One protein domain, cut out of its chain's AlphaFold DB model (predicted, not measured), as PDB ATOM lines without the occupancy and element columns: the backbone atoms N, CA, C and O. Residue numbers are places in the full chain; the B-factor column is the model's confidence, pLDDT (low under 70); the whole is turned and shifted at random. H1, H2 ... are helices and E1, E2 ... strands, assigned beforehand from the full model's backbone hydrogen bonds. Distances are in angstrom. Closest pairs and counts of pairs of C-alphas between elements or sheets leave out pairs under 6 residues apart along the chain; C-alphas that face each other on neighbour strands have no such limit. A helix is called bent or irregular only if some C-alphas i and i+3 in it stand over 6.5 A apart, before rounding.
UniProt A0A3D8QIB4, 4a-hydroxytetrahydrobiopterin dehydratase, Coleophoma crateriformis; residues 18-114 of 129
ATOM      1  N   ALA A  18     169.136 164.743 235.181       95.50
ATOM      2  CA  ALA A  18     169.433 165.635 236.303       95.50
ATOM      3  C   ALA A  18     170.875 166.164 236.263       95.50
ATOM      4  O   ALA A  18     171.148 167.305 236.641       95.50
ATOM      5  N   HIS A  19     171.810 165.327 235.810       96.06
ATOM      6  CA  HIS A  19     173.196 165.730 235.629       96.06
ATOM      7  C   HIS A  19     173.354 166.697 234.453       96.06
ATOM      8  O   HIS A  19     174.012 167.726 234.602       96.06
ATOM      9  N   LEU A  20     172.732 166.388 233.310       95.94
ATOM     10  CA  LEU A  20     172.793 167.244 232.128       95.94
ATOM     11  C   LEU A  20     172.105 168.585 232.355       95.94
ATOM     12  O   LEU A  20     172.672 169.604 231.980       95.94
ATOM     13  N   GLU A  21     170.961 168.602 233.041       96.19
ATOM     14  CA  GLU A  21     170.257 169.827 233.417       96.19
ATOM     15  C   GLU A  21     171.185 170.764 234.189       96.19
ATOM     16  O   GLU A  21     171.415 171.893 233.773       96.19
ATOM     17  N   ARG A  22     171.847 170.260 235.240       97.38
ATOM     18  CA  ARG A  22     172.803 171.045 236.038       97.38
ATOM     19  C   ARG A  22     173.938 171.629 235.197       97.38
ATOM     20  O   ARG A  22     174.416 172.723 235.491       97.38
ATOM     21  N   GLN A  23     174.412 170.892 234.195       97.50
ATOM     22  CA  GLN A  23     175.465 171.380 233.310       97.50
ATOM     23  C   GLN A  23     174.958 172.375 232.259       97.50
ATOM     24  O   GLN A  23     175.718 173.256 231.852       97.50
ATOM     25  N   LEU A  24     173.718 172.205 231.803       97.12
ATOM     26  CA  LEU A  24     173.070 172.996 230.768       97.12
ATOM     27  C   LEU A  24     172.588 174.342 231.306       97.12
ATOM     28  O   LEU A  24     172.824 175.357 230.654       97.12
ATOM     29  N   SER A  25     171.967 174.365 232.492       96.75
ATOM     30  CA  SER A  25     171.370 175.562 233.091       96.75
ATOM     31  C   SER A  25     172.263 176.807 232.986       96.75
ATOM     32  O   SER A  25     171.785 177.790 232.425       96.75
ATOM     33  N   PRO A  26     173.549 176.811 233.408       97.31
ATOM     34  CA  PRO A  26     174.386 178.017 233.353       97.31
ATOM     35  C   PRO A  26     174.716 178.504 231.931       97.31
ATOM     36  O   PRO A  26     175.162 179.636 231.762       97.31
ATOM     37  N   LEU A  27     174.520 177.678 230.899       96.50
ATOM     38  CA  LEU A  27     174.725 178.082 229.506       96.50
ATOM     39  C   LEU A  27     173.527 178.848 228.942       96.50
ATOM     40  O   LEU A  27     173.699 179.616 227.991       96.50
ATOM     41  N   LEU A  28     172.331 178.651 229.503       95.75
ATOM     42  CA  LEU A  28     171.084 179.198 228.979       95.75
ATOM     43  C   LEU A  28     170.889 180.669 229.357       95.75
ATOM     44  O   LEU A  28     171.172 181.081 230.482       95.75
ATOM     45  N   LYS A  29     170.334 181.456 228.426       92.38
ATOM     46  CA  LYS A  29     170.033 182.890 228.623       92.38
ATOM     47  C   LYS A  29     169.189 183.183 229.863       92.38
ATOM     48  O   LYS A  29     169.412 184.197 230.513       92.38
ATOM     49  N   GLU A  30     168.250 182.302 230.205       89.94
ATOM     50  CA  GLU A  30     167.400 182.451 231.396       89.94
ATOM     51  C   GLU A  30     168.190 182.432 232.715       89.94
ATOM     52  O   GLU A  30     167.759 183.036 233.692       89.94
ATOM     53  N   ASN A  31     169.379 181.824 232.716       93.69
ATOM     54  CA  ASN A  31     170.272 181.734 233.872       93.69
ATOM     55  C   ASN A  31     171.542 182.588 233.694       93.69
ATOM     56  O   ASN A  31     172.564 182.323 234.323       93.69
ATOM     57  N   GLY A  32     171.505 183.597 232.815       90.19
ATOM     58  CA  GLY A  32     172.635 184.505 232.566       90.19
ATOM     59  C   GLY A  32     173.669 183.997 231.556       90.19
ATOM     60  O   GLY A  32     174.680 184.662 231.329       90.19
ATOM     61  N   GLY A  33     173.424 182.849 230.924       93.62
ATOM     62  CA  GLY A  33     174.225 182.349 229.815       93.62
ATOM     63  C   GLY A  33     173.888 183.018 228.476       93.62
ATOM     64  O   GLY A  33     173.226 184.054 228.402       93.62
ATOM     65  N   ARG A  34     174.360 182.429 227.372       93.69
ATOM     66  CA  ARG A  34     174.210 182.993 226.011       93.69
ATOM     67  C   ARG A  34     173.594 182.028 225.001       93.69
ATOM     68  O   ARG A  34     173.238 182.451 223.900       93.69
ATOM     69  N   TRP A  35     173.439 180.763 225.374       95.31
ATOM     70  CA  TRP A  35     172.791 179.740 224.565       95.31
ATOM     71  C   TRP A  35     171.277 179.783 224.752       95.31
ATOM     72  O   TRP A  35     170.759 180.217 225.781       95.31
ATOM     73  N   THR A  36     170.553 179.366 223.722       94.81
ATOM     74  CA  THR A  36     169.096 179.198 223.759       94.81
ATOM     75  C   THR A  36     168.774 177.760 223.387       94.81
ATOM     76  O   THR A  36     169.507 177.151 222.611       94.81
ATOM     77  N   LEU A  37     167.700 177.204 223.936       94.94
ATOM     78  CA  LEU A  37     167.187 175.927 223.454       94.94
ATOM     79  C   LEU A  37     166.583 176.103 222.059       94.94
ATOM     80  O   LEU A  37     165.943 177.113 221.767       94.94
ATOM     81  N   THR A  38     166.759 175.099 221.205       92.81
ATOM     82  CA  THR A  38     165.979 174.966 219.965       92.81
ATOM     83  C   THR A  38     164.481 174.952 220.282       92.81
ATOM     84  O   THR A  38     164.102 174.538 221.378       92.81
ATOM     85  N   SER A  39     163.619 175.290 219.322       89.56
ATOM     86  CA  SER A  39     162.151 175.265 219.495       89.56
ATOM     87  C   SER A  39     161.603 173.922 219.993       89.56
ATOM     88  O   SER A  39     160.609 173.886 220.713       89.56
ATOM     89  N   GLU A  40     162.254 172.814 219.640       89.62
ATOM     90  CA  GLU A  40     161.859 171.472 220.069       89.62
ATOM     91  C   GLU A  40     162.464 171.041 221.414       89.62
ATOM     92  O   GLU A  40     162.075 169.996 221.938       89.62
ATOM     93  N   GLY A  41     163.401 171.813 221.970       93.00
ATOM     94  CA  GLY A  41     164.132 171.502 223.205       93.00
ATOM     95  C   GLY A  41     165.190 170.396 223.088       93.00
ATOM     96  O   GLY A  41     165.789 170.027 224.091       93.00
ATOM     97  N   ASN A  42     165.437 169.849 221.896       93.19
ATOM     98  CA  ASN A  42     166.381 168.751 221.637       93.19
ATOM     99  C   ASN A  42     167.805 169.211 221.273       93.19
ATOM    100  O   ASN A  42     168.664 168.372 221.009       93.19
ATOM    101  N   GLY A  43     168.065 170.517 221.278       93.94
ATOM    102  CA  GLY A  43     169.378 171.090 221.019       93.94
ATOM    103  C   GLY A  43     169.591 172.439 221.694       93.94
ATOM    104  O   GLY A  43     168.666 173.046 222.241       93.94
ATOM    105  N   VAL A  44     170.825 172.928 221.603       95.94
ATOM    106  CA  VAL A  44     171.206 174.292 221.991       95.94
ATOM    107  C   VAL A  44     171.735 175.050 220.791       95.94
ATOM    108  O   VAL A  44     172.429 174.497 219.941       95.94
ATOM    109  N   GLU A  45     171.432 176.339 220.734       95.38
ATOM    110  CA  GLU A  45     171.836 177.205 219.639       95.38
ATOM    111  C   GLU A  45     172.296 178.583 220.101       95.38
ATOM    112  O   GLU A  45     171.835 179.124 221.116       95.38
ATOM    113  N   ARG A  46     173.236 179.149 219.343       93.00
ATOM    114  CA  ARG A  46     173.814 180.462 219.609       93.00
ATOM    115  C   ARG A  46     174.463 181.055 218.360       93.00
ATOM    116  O   ARG A  46     175.143 180.368 217.602       93.00
ATOM    117  N   GLY A  47     174.309 182.367 218.202       91.00
ATOM    118  CA  GLY A  47     175.124 183.171 217.297       91.00
ATOM    119  C   GLY A  47     176.339 183.781 218.000       91.00
ATOM    120  O   GLY A  47     176.222 184.291 219.115       91.00
ATOM    121  N   PHE A  48     177.476 183.771 217.316       89.56
ATOM    122  CA  PHE A  48     178.725 184.419 217.701       89.56
ATOM    123  C   PHE A  48     179.024 185.558 216.731       89.56
ATOM    124  O   PHE A  48     178.792 185.419 215.526       89.56
ATOM    125  N   LYS A  49     179.577 186.665 217.236       87.38
ATOM    126  CA  LYS A  49     180.012 187.803 216.418       87.38
ATOM    127  C   LYS A  49     181.408 188.257 216.814       87.38
ATOM    128  O   LYS A  49     181.707 188.406 217.988       87.38
ATOM    129  N   PHE A  50     182.247 188.555 215.836       87.31
ATOM    130  CA  PHE A  50     183.624 189.000 216.008       87.31
ATOM    131  C   PHE A  50     183.815 190.400 215.417       87.31
ATOM    132  O   PHE A  50     183.053 190.856 214.560       87.31
ATOM    133  N   LYS A  51     184.853 191.111 215.867       81.69
ATOM    134  CA  LYS A  51     185.141 192.479 215.400       81.69
ATOM    135  C   LYS A  51     185.767 192.547 213.998       81.69
ATOM    136  O   LYS A  51     185.874 193.639 213.451       81.69
ATOM    137  N   GLY A  52     186.169 191.427 213.390       68.69
ATOM    138  CA  GLY A  52     186.770 191.442 212.053       68.69
ATOM    139  C   GLY A  52     186.911 190.073 211.387       68.69
ATOM    140  O   GLY A  52     186.726 189.038 212.023       68.69
ATOM    141  N   PHE A  53     187.290 190.098 210.104       65.62
ATOM    142  CA  PHE A  53     187.320 188.937 209.201       65.62
ATOM    143  C   PHE A  53     188.337 187.849 209.572       65.62
ATOM    144  O   PHE A  53     188.096 186.662 209.393       65.62
ATOM    145  N   LYS A  54     189.492 188.228 210.134       68.44
ATOM    146  CA  LYS A  54     190.622 187.296 210.337       68.44
ATOM    147  C   LYS A  54     190.341 186.161 211.333       68.44
ATOM    148  O   LYS A  54     191.169 185.266 211.469       68.44
ATOM    149  N   LYS A  55     189.232 186.232 212.072       66.12
ATOM    150  CA  LYS A  55     188.877 185.289 213.142       66.12
ATOM    151  C   LYS A  55     187.663 184.419 212.806       66.12
ATOM    152  O   LYS A  55     187.407 183.464 213.527       66.12
ATOM    153  N   CYS A  56     186.948 184.703 211.715       62.75
ATOM    154  CA  CYS A  56     185.797 183.923 211.277       62.75
ATOM    155  C   CYS A  56     185.834 183.760 209.752       62.75
ATOM    156  O   CYS A  56     185.761 184.738 209.018       62.75
ATOM    157  N   TRP A  57     185.920 182.517 209.274       66.25
ATOM    158  CA  TRP A  57     186.080 182.204 207.845       66.25
ATOM    159  C   TRP A  57     184.915 182.696 206.962       66.25
ATOM    160  O   TRP A  57     185.087 182.889 205.763       66.25
ATOM    161  N   VAL A  58     183.735 182.915 207.554       63.72
ATOM    162  CA  VAL A  58     182.490 183.254 206.840       63.72
ATOM    163  C   VAL A  58     182.194 184.758 206.837       63.72
ATOM    164  O   VAL A  58     181.351 185.188 206.063       63.72
ATOM    165  N   TYR A  59     182.887 185.538 207.679       71.44
ATOM    166  CA  TYR A  59     183.003 187.004 207.705       71.44
ATOM    167  C   TYR A  59     183.275 187.428 209.149       71.44
ATOM    168  O   TYR A  59     184.412 187.428 209.602       71.44
ATOM    169  N   ASN A  60     182.240 187.735 209.921       83.31
ATOM    170  CA  ASN A  60     182.395 188.058 211.332       83.31
ATOM    171  C   ASN A  60     181.301 187.460 212.214       83.31
ATOM    172  O   ASN A  60     181.273 187.759 213.401       83.31
ATOM    173  N   THR A  61     180.416 186.636 211.662       85.19
ATOM    174  CA  THR A  61     179.349 185.972 212.404       85.19
ATOM    175  C   THR A  61     179.341 184.486 212.094       85.19
ATOM    176  O   THR A  61     179.608 184.065 210.971       85.19
ATOM    177  N   THR A  62     179.024 183.681 213.101       87.31
ATOM    178  CA  THR A  62     178.742 182.256 212.923       87.31
ATOM    179  C   THR A  62     177.578 181.861 213.814       87.31
ATOM    180  O   THR A  62     177.456 182.354 214.933       87.31
ATOM    181  N   PHE A  63     176.698 181.007 213.308       90.94
ATOM    182  CA  PHE A  63     175.595 180.441 214.068       90.94
ATOM    183  C   PHE A  63     175.864 178.958 214.260       90.94
ATOM    184  O   PHE A  63     176.175 178.255 213.302       90.94
ATOM    185  N   ILE A  64     175.761 178.501 215.500       92.56
ATOM    186  CA  ILE A  64     176.028 177.120 215.871       92.56
ATOM    187  C   ILE A  64     174.781 176.557 216.533       92.56
ATOM    188  O   ILE A  64     174.216 177.176 217.436       92.56
ATOM    189  N   ARG A  65     174.398 175.359 216.096       94.38
ATOM    190  CA  ARG A  65     173.415 174.507 216.754       94.38
ATOM    191  C   ARG A  65     174.050 173.154 217.036       94.38
ATOM    192  O   ARG A  65     174.584 172.529 216.123       94.38
ATOM    193  N   TRP A  66     173.962 172.718 218.286       95.62
ATOM    194  CA  TRP A  66     174.360 171.382 218.712       95.62
ATOM    195  C   TRP A  66     173.118 170.555 219.022       95.62
ATOM    196  O   TRP A  66     172.257 170.978 219.796       95.62
ATOM    197  N   THR A  67     173.031 169.394 218.384       92.75
ATOM    198  CA  THR A  67     171.951 168.412 218.515       92.75
ATOM    199  C   THR A  67     172.544 167.018 218.372       92.75
ATOM    200  O   THR A  67     173.341 166.786 217.455       92.75
ATOM    201  N   THR A  68     172.079 166.061 219.172       91.25
ATOM    202  CA  THR A  68     172.404 164.647 218.961       91.25
ATOM    203  C   THR A  68     171.288 163.958 218.179       91.25
ATOM    204  O   THR A  68     170.132 163.939 218.597       91.25
ATOM    205  N   HIS A  69     171.641 163.374 217.028       86.62
ATOM    206  CA  HIS A  69     170.683 162.685 216.159       86.62
ATOM    207  C   HIS A  69     170.311 161.282 216.674       86.62
ATOM    208  O   HIS A  69     169.163 160.860 216.567       86.62
ATOM    209  N   SER A  70     171.272 160.539 217.236       84.31
ATOM    210  CA  SER A  70     171.046 159.168 217.708       84.31
ATOM    211  C   SER A  70     171.815 158.859 219.004       84.31
ATOM    212  O   SER A  70     173.047 158.947 219.005       84.31
ATOM    213  N   PRO A  71     171.121 158.475 220.095       88.56
ATOM    214  CA  PRO A  71     169.668 158.593 220.260       88.56
ATOM    215  C   PRO A  71     169.224 160.069 220.191       88.56
ATOM    216  O   PRO A  71     169.986 160.938 220.615       88.56
ATOM    217  N   PRO A  72     168.026 160.368 219.657       88.56
ATOM    218  CA  PRO A  72     167.582 161.743 219.448       88.56
ATOM    219  C   PRO A  72     167.415 162.494 220.774       88.56
ATOM    220  O   PRO A  72     166.818 161.966 221.716       88.56
ATOM    221  N   GLY A  73     167.923 163.727 220.838       91.56
ATOM    222  CA  GLY A  73     167.812 164.622 221.998       91.56
ATOM    223  C   GLY A  73     169.124 165.332 222.336       91.56
ATOM    224  O   GLY A  73     170.137 165.128 221.679       91.56
ATOM    225  N   LEU A  74     169.125 166.142 223.393       94.19
ATOM    226  CA  LEU A  74     170.345 166.724 223.953       94.19
ATOM    227  C   LEU A  74     171.188 165.649 224.638       94.19
ATOM    228  O   LEU A  74     170.684 164.889 225.470       94.19
ATOM    229  N   SER A  75     172.482 165.624 224.344       95.62
ATOM    230  CA  SER A  75     173.461 164.794 225.043       95.62
ATOM    231  C   SER A  75     174.538 165.635 225.724       95.62
ATOM    232  O   SER A  75     174.669 166.841 225.508       95.62
ATOM    233  N   GLU A  76     175.366 164.982 226.539       95.94
ATOM    234  CA  GLU A  76     176.537 165.611 227.160       95.94
ATOM    235  C   GLU A  76     177.484 166.245 226.131       95.94
ATOM    236  O   GLU A  76     178.081 167.287 226.399       95.94
ATOM    237  N   LYS A  77     177.593 165.654 224.935       95.81
ATOM    238  CA  LYS A  77     178.468 166.160 223.872       95.81
ATOM    239  C   LYS A  77     178.023 167.534 223.386       95.81
ATOM    240  O   LYS A  77     178.876 168.383 223.150       95.81
ATOM    241  N   ASP A  78     176.715 167.769 223.293       96.50
ATOM    242  CA  ASP A  78     176.167 169.062 222.876       96.50
ATOM    243  C   ASP A  78     176.543 170.159 223.884       96.50
ATOM    244  O   ASP A  78     176.992 171.243 223.512       96.50
ATOM    245  N   ILE A  79     176.451 169.840 225.179       97.38
ATOM    246  CA  ILE A  79     176.826 170.735 226.281       97.38
ATOM    247  C   ILE A  79     178.340 170.989 226.292       97.38
ATOM    248  O   ILE A  79     178.782 172.126 226.474       97.38
ATOM    249  N   LEU A  80     179.146 169.944 226.096       97.62
ATOM    250  CA  LEU A  80     180.603 170.044 226.026       97.62
ATOM    251  C   LEU A  80     181.040 170.941 224.863       97.62
ATOM    252  O   LEU A  80     181.857 171.842 225.051       97.62
ATOM    253  N   MET A  81     180.459 170.740 223.681       98.06
ATOM    254  CA  MET A  81     180.764 171.553 222.509       98.06
ATOM    255  C   MET A  81     180.308 173.002 222.684       98.06
ATOM    256  O   MET A  81     181.036 173.912 222.294       98.06
ATOM    257  N   ALA A  82     179.164 173.244 223.330       97.69
ATOM    258  CA  ALA A  82     178.722 174.593 223.664       97.69
ATOM    259  C   ALA A  82     179.727 175.327 224.574       97.69
ATOM    260  O   ALA A  82     180.120 176.458 224.279       97.69
ATOM    261  N   LYS A  83     180.213 174.663 225.633       97.44
ATOM    262  CA  LYS A  83     181.255 175.201 226.530       97.44
ATOM    263  C   LYS A  83     182.562 175.482 225.793       97.44
ATOM    264  O   LYS A  83     183.152 176.544 225.964       97.44
ATOM    265  N   PHE A  84     182.994 174.548 224.951       97.56
ATOM    266  CA  PHE A  84     184.206 174.705 224.155       97.56
ATOM    267  C   PHE A  84     184.101 175.894 223.189       97.56
ATOM    268  O   PHE A  84     185.034 176.686 223.073       97.56
ATOM    269  N   CYS A  85     182.953 176.065 222.528       96.00
ATOM    270  CA  CYS A  85     182.710 177.222 221.673       96.00
ATOM    271  C   CYS A  85     182.784 178.541 222.457       96.00
ATOM    272  O   CYS A  85     183.361 179.496 221.949       96.00
ATOM    273  N   ASP A  86     182.258 178.594 223.684       95.19
ATOM    274  CA  ASP A  86     182.364 179.773 224.551       95.19
ATOM    275  C   ASP A  86     183.823 180.121 224.888       95.19
ATOM    276  O   ASP A  86     184.216 181.284 224.781       95.19
ATOM    277  N   GLU A  87     184.636 179.121 225.241       95.62
ATOM    278  CA  GLU A  87     186.069 179.290 225.510       95.62
ATOM    279  C   GLU A  87     186.808 179.826 224.277       95.62
ATOM    280  O   GLU A  87     187.471 180.864 224.341       95.62
ATOM    281  N   LYS A  88     186.643 179.170 223.120       93.62
ATOM    282  CA  LYS A  88     187.343 179.561 221.887       93.62
ATOM    283  C   LYS A  88     186.865 180.899 221.334       93.62
ATOM    284  O   LYS A  88     187.668 181.654 220.789       93.62
ATOM    285  N   ALA A  89     185.582 181.224 221.478       91.19
ATOM    286  CA  ALA A  89     185.057 182.526 221.083       91.19
ATOM    287  C   ALA A  89     185.642 183.650 221.950       91.19
ATOM    288  O   ALA A  89     186.034 184.690 221.414       91.19
ATOM    289  N   SER A  90     185.777 183.415 223.258       90.75
ATOM    290  CA  SER A  90     186.442 184.343 224.178       90.75
ATOM    291  C   SER A  90     187.904 184.582 223.778       90.75
ATOM    292  O   SER A  90     188.306 185.726 223.564       90.75
ATOM    293  N   GLU A  91     188.677 183.513 223.552       91.31
ATOM    294  CA  GLU A  91     190.074 183.597 223.084       91.31
ATOM    295  C   GLU A  91     190.211 184.329 221.738       91.31
ATOM    296  O   GLU A  91     191.189 185.038 221.486       91.31
ATOM    297  N   ALA A  92     189.219 184.179 220.858       88.19
ATOM    298  CA  ALA A  92     189.181 184.834 219.556       88.19
ATOM    299  C   ALA A  92     188.698 186.298 219.606       88.19
ATOM    300  O   ALA A  92     188.723 186.973 218.571       88.19
ATOM    301  N   GLY A  93     188.306 186.805 220.778       88.88
ATOM    302  CA  GLY A  93     187.842 188.178 220.961       88.88
ATOM    303  C   GLY A  93     186.435 188.410 220.415       88.88
ATOM    304  O   GLY A  93     186.207 189.379 219.680       88.88
ATOM    305  N   GLU A  94     185.504 187.508 220.732       89.12
ATOM    306  CA  GLU A  94     184.075 187.698 220.470       89.12
ATOM    307  C   GLU A  94     183.605 189.079 220.967       89.12
ATOM    308  O   GLU A  94     183.976 189.553 222.040       89.12
ATOM    309  N   ALA A  95     182.801 189.759 220.152       84.00
ATOM    310  CA  ALA A  95     182.231 191.051 220.488       84.00
ATOM    311  C   ALA A  95     181.099 190.881 221.512       84.00
ATOM    312  O   ALA A  95     180.081 190.244 221.234       84.00
ATOM    313  N   GLU A  96     181.257 191.499 222.683       67.88
ATOM    314  CA  GLU A  96     180.219 191.520 223.712       67.88
ATOM    315  C   GLU A  96     178.937 192.217 223.229       67.88
ATOM    316  O   GLU A  96     178.973 193.157 222.433       67.88
ATOM    317  N   GLY A  97     177.785 191.734 223.706       61.12
ATOM    318  CA  GLY A  97     176.472 192.323 223.420       61.12
ATOM    319  C   GLY A  97     175.908 192.036 222.026       61.12
ATOM    320  O   GLY A  97     174.795 192.460 221.731       61.12
ATOM    321  N   ALA A  98     176.626 191.296 221.179       52.12
ATOM    322  CA  ALA A  98     176.211 191.013 219.811       52.12
ATOM    323  C   ALA A  98     175.952 189.526 219.549       52.12
ATOM    324  O   ALA A  98     176.239 189.031 218.457       52.12
ATOM    325  N   GLY A  99     175.416 188.816 220.549       53.47
ATOM    326  CA  GLY A  99     174.818 187.508 220.309       53.47
ATOM    327  C   GLY A  99     173.781 187.690 219.212       53.47
ATOM    328  O   GLY A  99     172.774 188.354 219.456       53.47
ATOM    329  N   ALA A 100     174.096 187.203 218.005       52.88
ATOM    330  CA  ALA A 100     173.281 187.441 216.823       52.88
ATOM    331  C   ALA A 100     171.831 187.121 217.181       52.88
ATOM    332  O   ALA A 100     171.568 186.089 217.812       52.88
ATOM    333  N   GLU A 101     170.930 188.049 216.872       55.81
ATOM    334  CA  GLU A 101     169.516 187.917 217.197       55.81
ATOM    335  C   GLU A 101     169.026 186.498 216.867       55.81
ATOM    336  O   GLU A 101     169.305 185.967 215.789       55.81
ATOM    337  N   THR A 102     168.310 185.871 217.811       51.12
ATOM    338  CA  THR A 102     167.844 184.468 217.779       51.12
ATOM    339  C   THR A 102     166.796 184.180 216.673       51.12
ATOM    340  O   THR A 102     165.942 183.305 216.816       51.12
ATOM    341  N   GLY A 103     166.830 184.932 215.573       55.06
ATOM    342  CA  GLY A 103     165.922 184.883 214.428       55.06
ATOM    343  C   GLY A 103     166.568 185.319 213.106       55.06
ATOM    344  O   GLY A 103     165.861 185.767 212.213       55.06
ATOM    345  N   GLY A 104     167.898 185.238 212.983       67.38
ATOM    346  CA  GLY A 104     168.611 185.532 211.735       67.38
ATOM    347  C   GLY A 104     168.721 184.338 210.774       67.38
ATOM    348  O   GLY A 104     168.429 183.199 211.139       67.38
ATOM    349  N   ILE A 105     169.245 184.600 209.569       74.94
ATOM    350  CA  ILE A 105     169.472 183.624 208.476       74.94
ATOM    351  C   ILE A 105     170.133 182.324 208.973       74.94
ATOM    352  O   ILE A 105     169.785 181.236 208.526       74.94
ATOM    353  N   GLY A 106     171.071 182.414 209.923       76.88
ATOM    354  CA  GLY A 106     171.759 181.240 210.472       76.88
ATOM    355  C   GLY A 106     170.823 180.230 211.146       76.88
ATOM    356  O   GLY A 106     171.006 179.028 210.975       76.88
ATOM    357  N   LYS A 107     169.793 180.708 211.853       82.81
ATOM    358  CA  LYS A 107     168.797 179.844 212.492       82.81
ATOM    359  C   LYS A 107     167.904 179.168 211.457       82.81
ATOM    360  O   LYS A 107     167.715 177.961 211.525       82.81
ATOM    361  N   GLU A 108     167.429 179.929 210.474       84.50
ATOM    362  CA  GLU A 108     166.595 179.408 209.383       84.50
ATOM    363  C   GLU A 108     167.325 178.311 208.588       84.50
ATOM    364  O   GLU A 108     166.766 177.250 208.313       84.50
ATOM    365  N   LEU A 109     168.609 178.527 208.282       81.62
ATOM    366  CA  LEU A 109     169.446 177.521 207.629       81.62
ATOM    367  C   LEU A 109     169.602 176.263 208.487       81.62
ATOM    368  O   LEU A 109     169.493 175.154 207.965       81.62
ATOM    369  N   ALA A 110     169.842 176.421 209.789       82.88
ATOM    370  CA  ALA A 110     169.969 175.292 210.700       82.88
ATOM    371  C   ALA A 110     168.649 174.511 210.841       82.88
ATOM    372  O   ALA A 110     168.681 173.285 210.922       82.88
ATOM    373  N   ASP A 111     167.498 175.195 210.849       85.12
ATOM    374  CA  ASP A 111     166.172 174.563 210.899       85.12
ATOM    375  C   ASP A 111     165.947 173.689 209.665       85.12
ATOM    376  O   ASP A 111     165.568 172.525 209.791       85.12
ATOM    377  N   ARG A 112     166.277 174.201 208.474       82.94
ATOM    378  CA  ARG A 112     166.171 173.427 207.233       82.94
ATOM    379  C   ARG A 112     167.080 172.195 207.236       82.94
ATOM    380  O   ARG A 112     166.621 171.107 206.906       82.94
ATOM    381  N   VAL A 113     168.343 172.343 207.645       79.50
ATOM    382  CA  VAL A 113     169.298 171.219 207.693       79.50
ATOM    383  C   VAL A 113     168.871 170.156 208.706       79.50
ATOM    384  O   VAL A 113     169.047 168.973 208.438       79.50
ATOM    385  N   ALA A 114     168.288 170.541 209.843       75.38
ATOM    386  CA  ALA A 114     167.786 169.577 210.823       75.38
ATOM    387  C   ALA A 114     166.647 168.707 210.255       75.38
ATOM    388  O   ALA A 114     166.574 167.522 210.566       75.38
TER     389      ALA A 114
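What this domain is: This is residues 18 to 114 of the 129 residues of the protein "4a-hydroxytetrahydrobiopterin dehydratase" of Coleophoma crateriformis (UniProt A0A3D8QIB4). A two-stranded hairpin, E1 and E2, runs through the middle, with the longest helix, H2, packed along one side of it and H3 on the other. H1 lies next to H2, beside its residues 76 to 83, and is far from H3. The printed part has 97 residues with three named helices and two named strands, in the order H1, E1, E2, H2, H3; the sheet, of order E1 - E2, is antiparallel, and the class is mixed, helices and strands. The whole is compact, with a radius of gyration of the C-alphas of 13.2 A, and rounded, with spans of 38 by 28 by 21 A.

How they stand to each other: H1, residues 18 to 27, touches H2, residues 76 to 91, with residues 76 to 83 of H2 alone. Their closest C-alphas, of Leu 24 and Ile 79, are 6.3 A apart, and they run the same way at a shallow tilt of 23 degrees. After H1, residues 36 to 37 pair in antiparallel fashion with residues 44 to 45 of E1, residues 43 to 49. E1 and E2, residues 61 to 67, form a hairpin, antiparallel at 168 degrees, with N 46 and O 64 at 2.9 A and N 62 and O 48 at 3.0 A, both within hydrogen-bond range. The closest C-alphas of E2 and H2 are those of Trp 66 and Asp 78, 5.1 A apart; those of E1 and H2 are Val 44 and Asp 78, at 7.3 A. H3, residues 105 to 114, comes closest to E2 at the C-alphas of Phe 63 and Gly 106, 5.3 A apart. H3 is apart from H1 and from H2. Each O i to N i+4 pair is within hydrogen-bond range in H2 and H3, and 4 of 6 are in H1.

Where its parts are: H1 begins at C-alpha 18, (169.433, 165.635, 236.303), and is 15.1 A long; it is irregular, but only just, with C-alphas 23 and 26 6.7 A apart. E1 measures 20.3 A from C-alpha 43, (169.378, 171.090, 221.019), to C-alpha 49, and E2 measures 20.0 A. H2 is 22.9 A long. H3, 14.3 A long, ends at C-alpha 114, (167.786, 169.577, 210.823).

The domain as a whole: The two C-alphas farthest apart, those of Ala 18 and Phe 53, are 40.0 A from each other. The printed part has no cut. The links H1 to E1, E1 to E2 and H2 to H3 are long, while E2 to H2 is short. The mean pLDDT of the printed part is 86.1, and residues 52 to 58 and 96 to 104 are under 70.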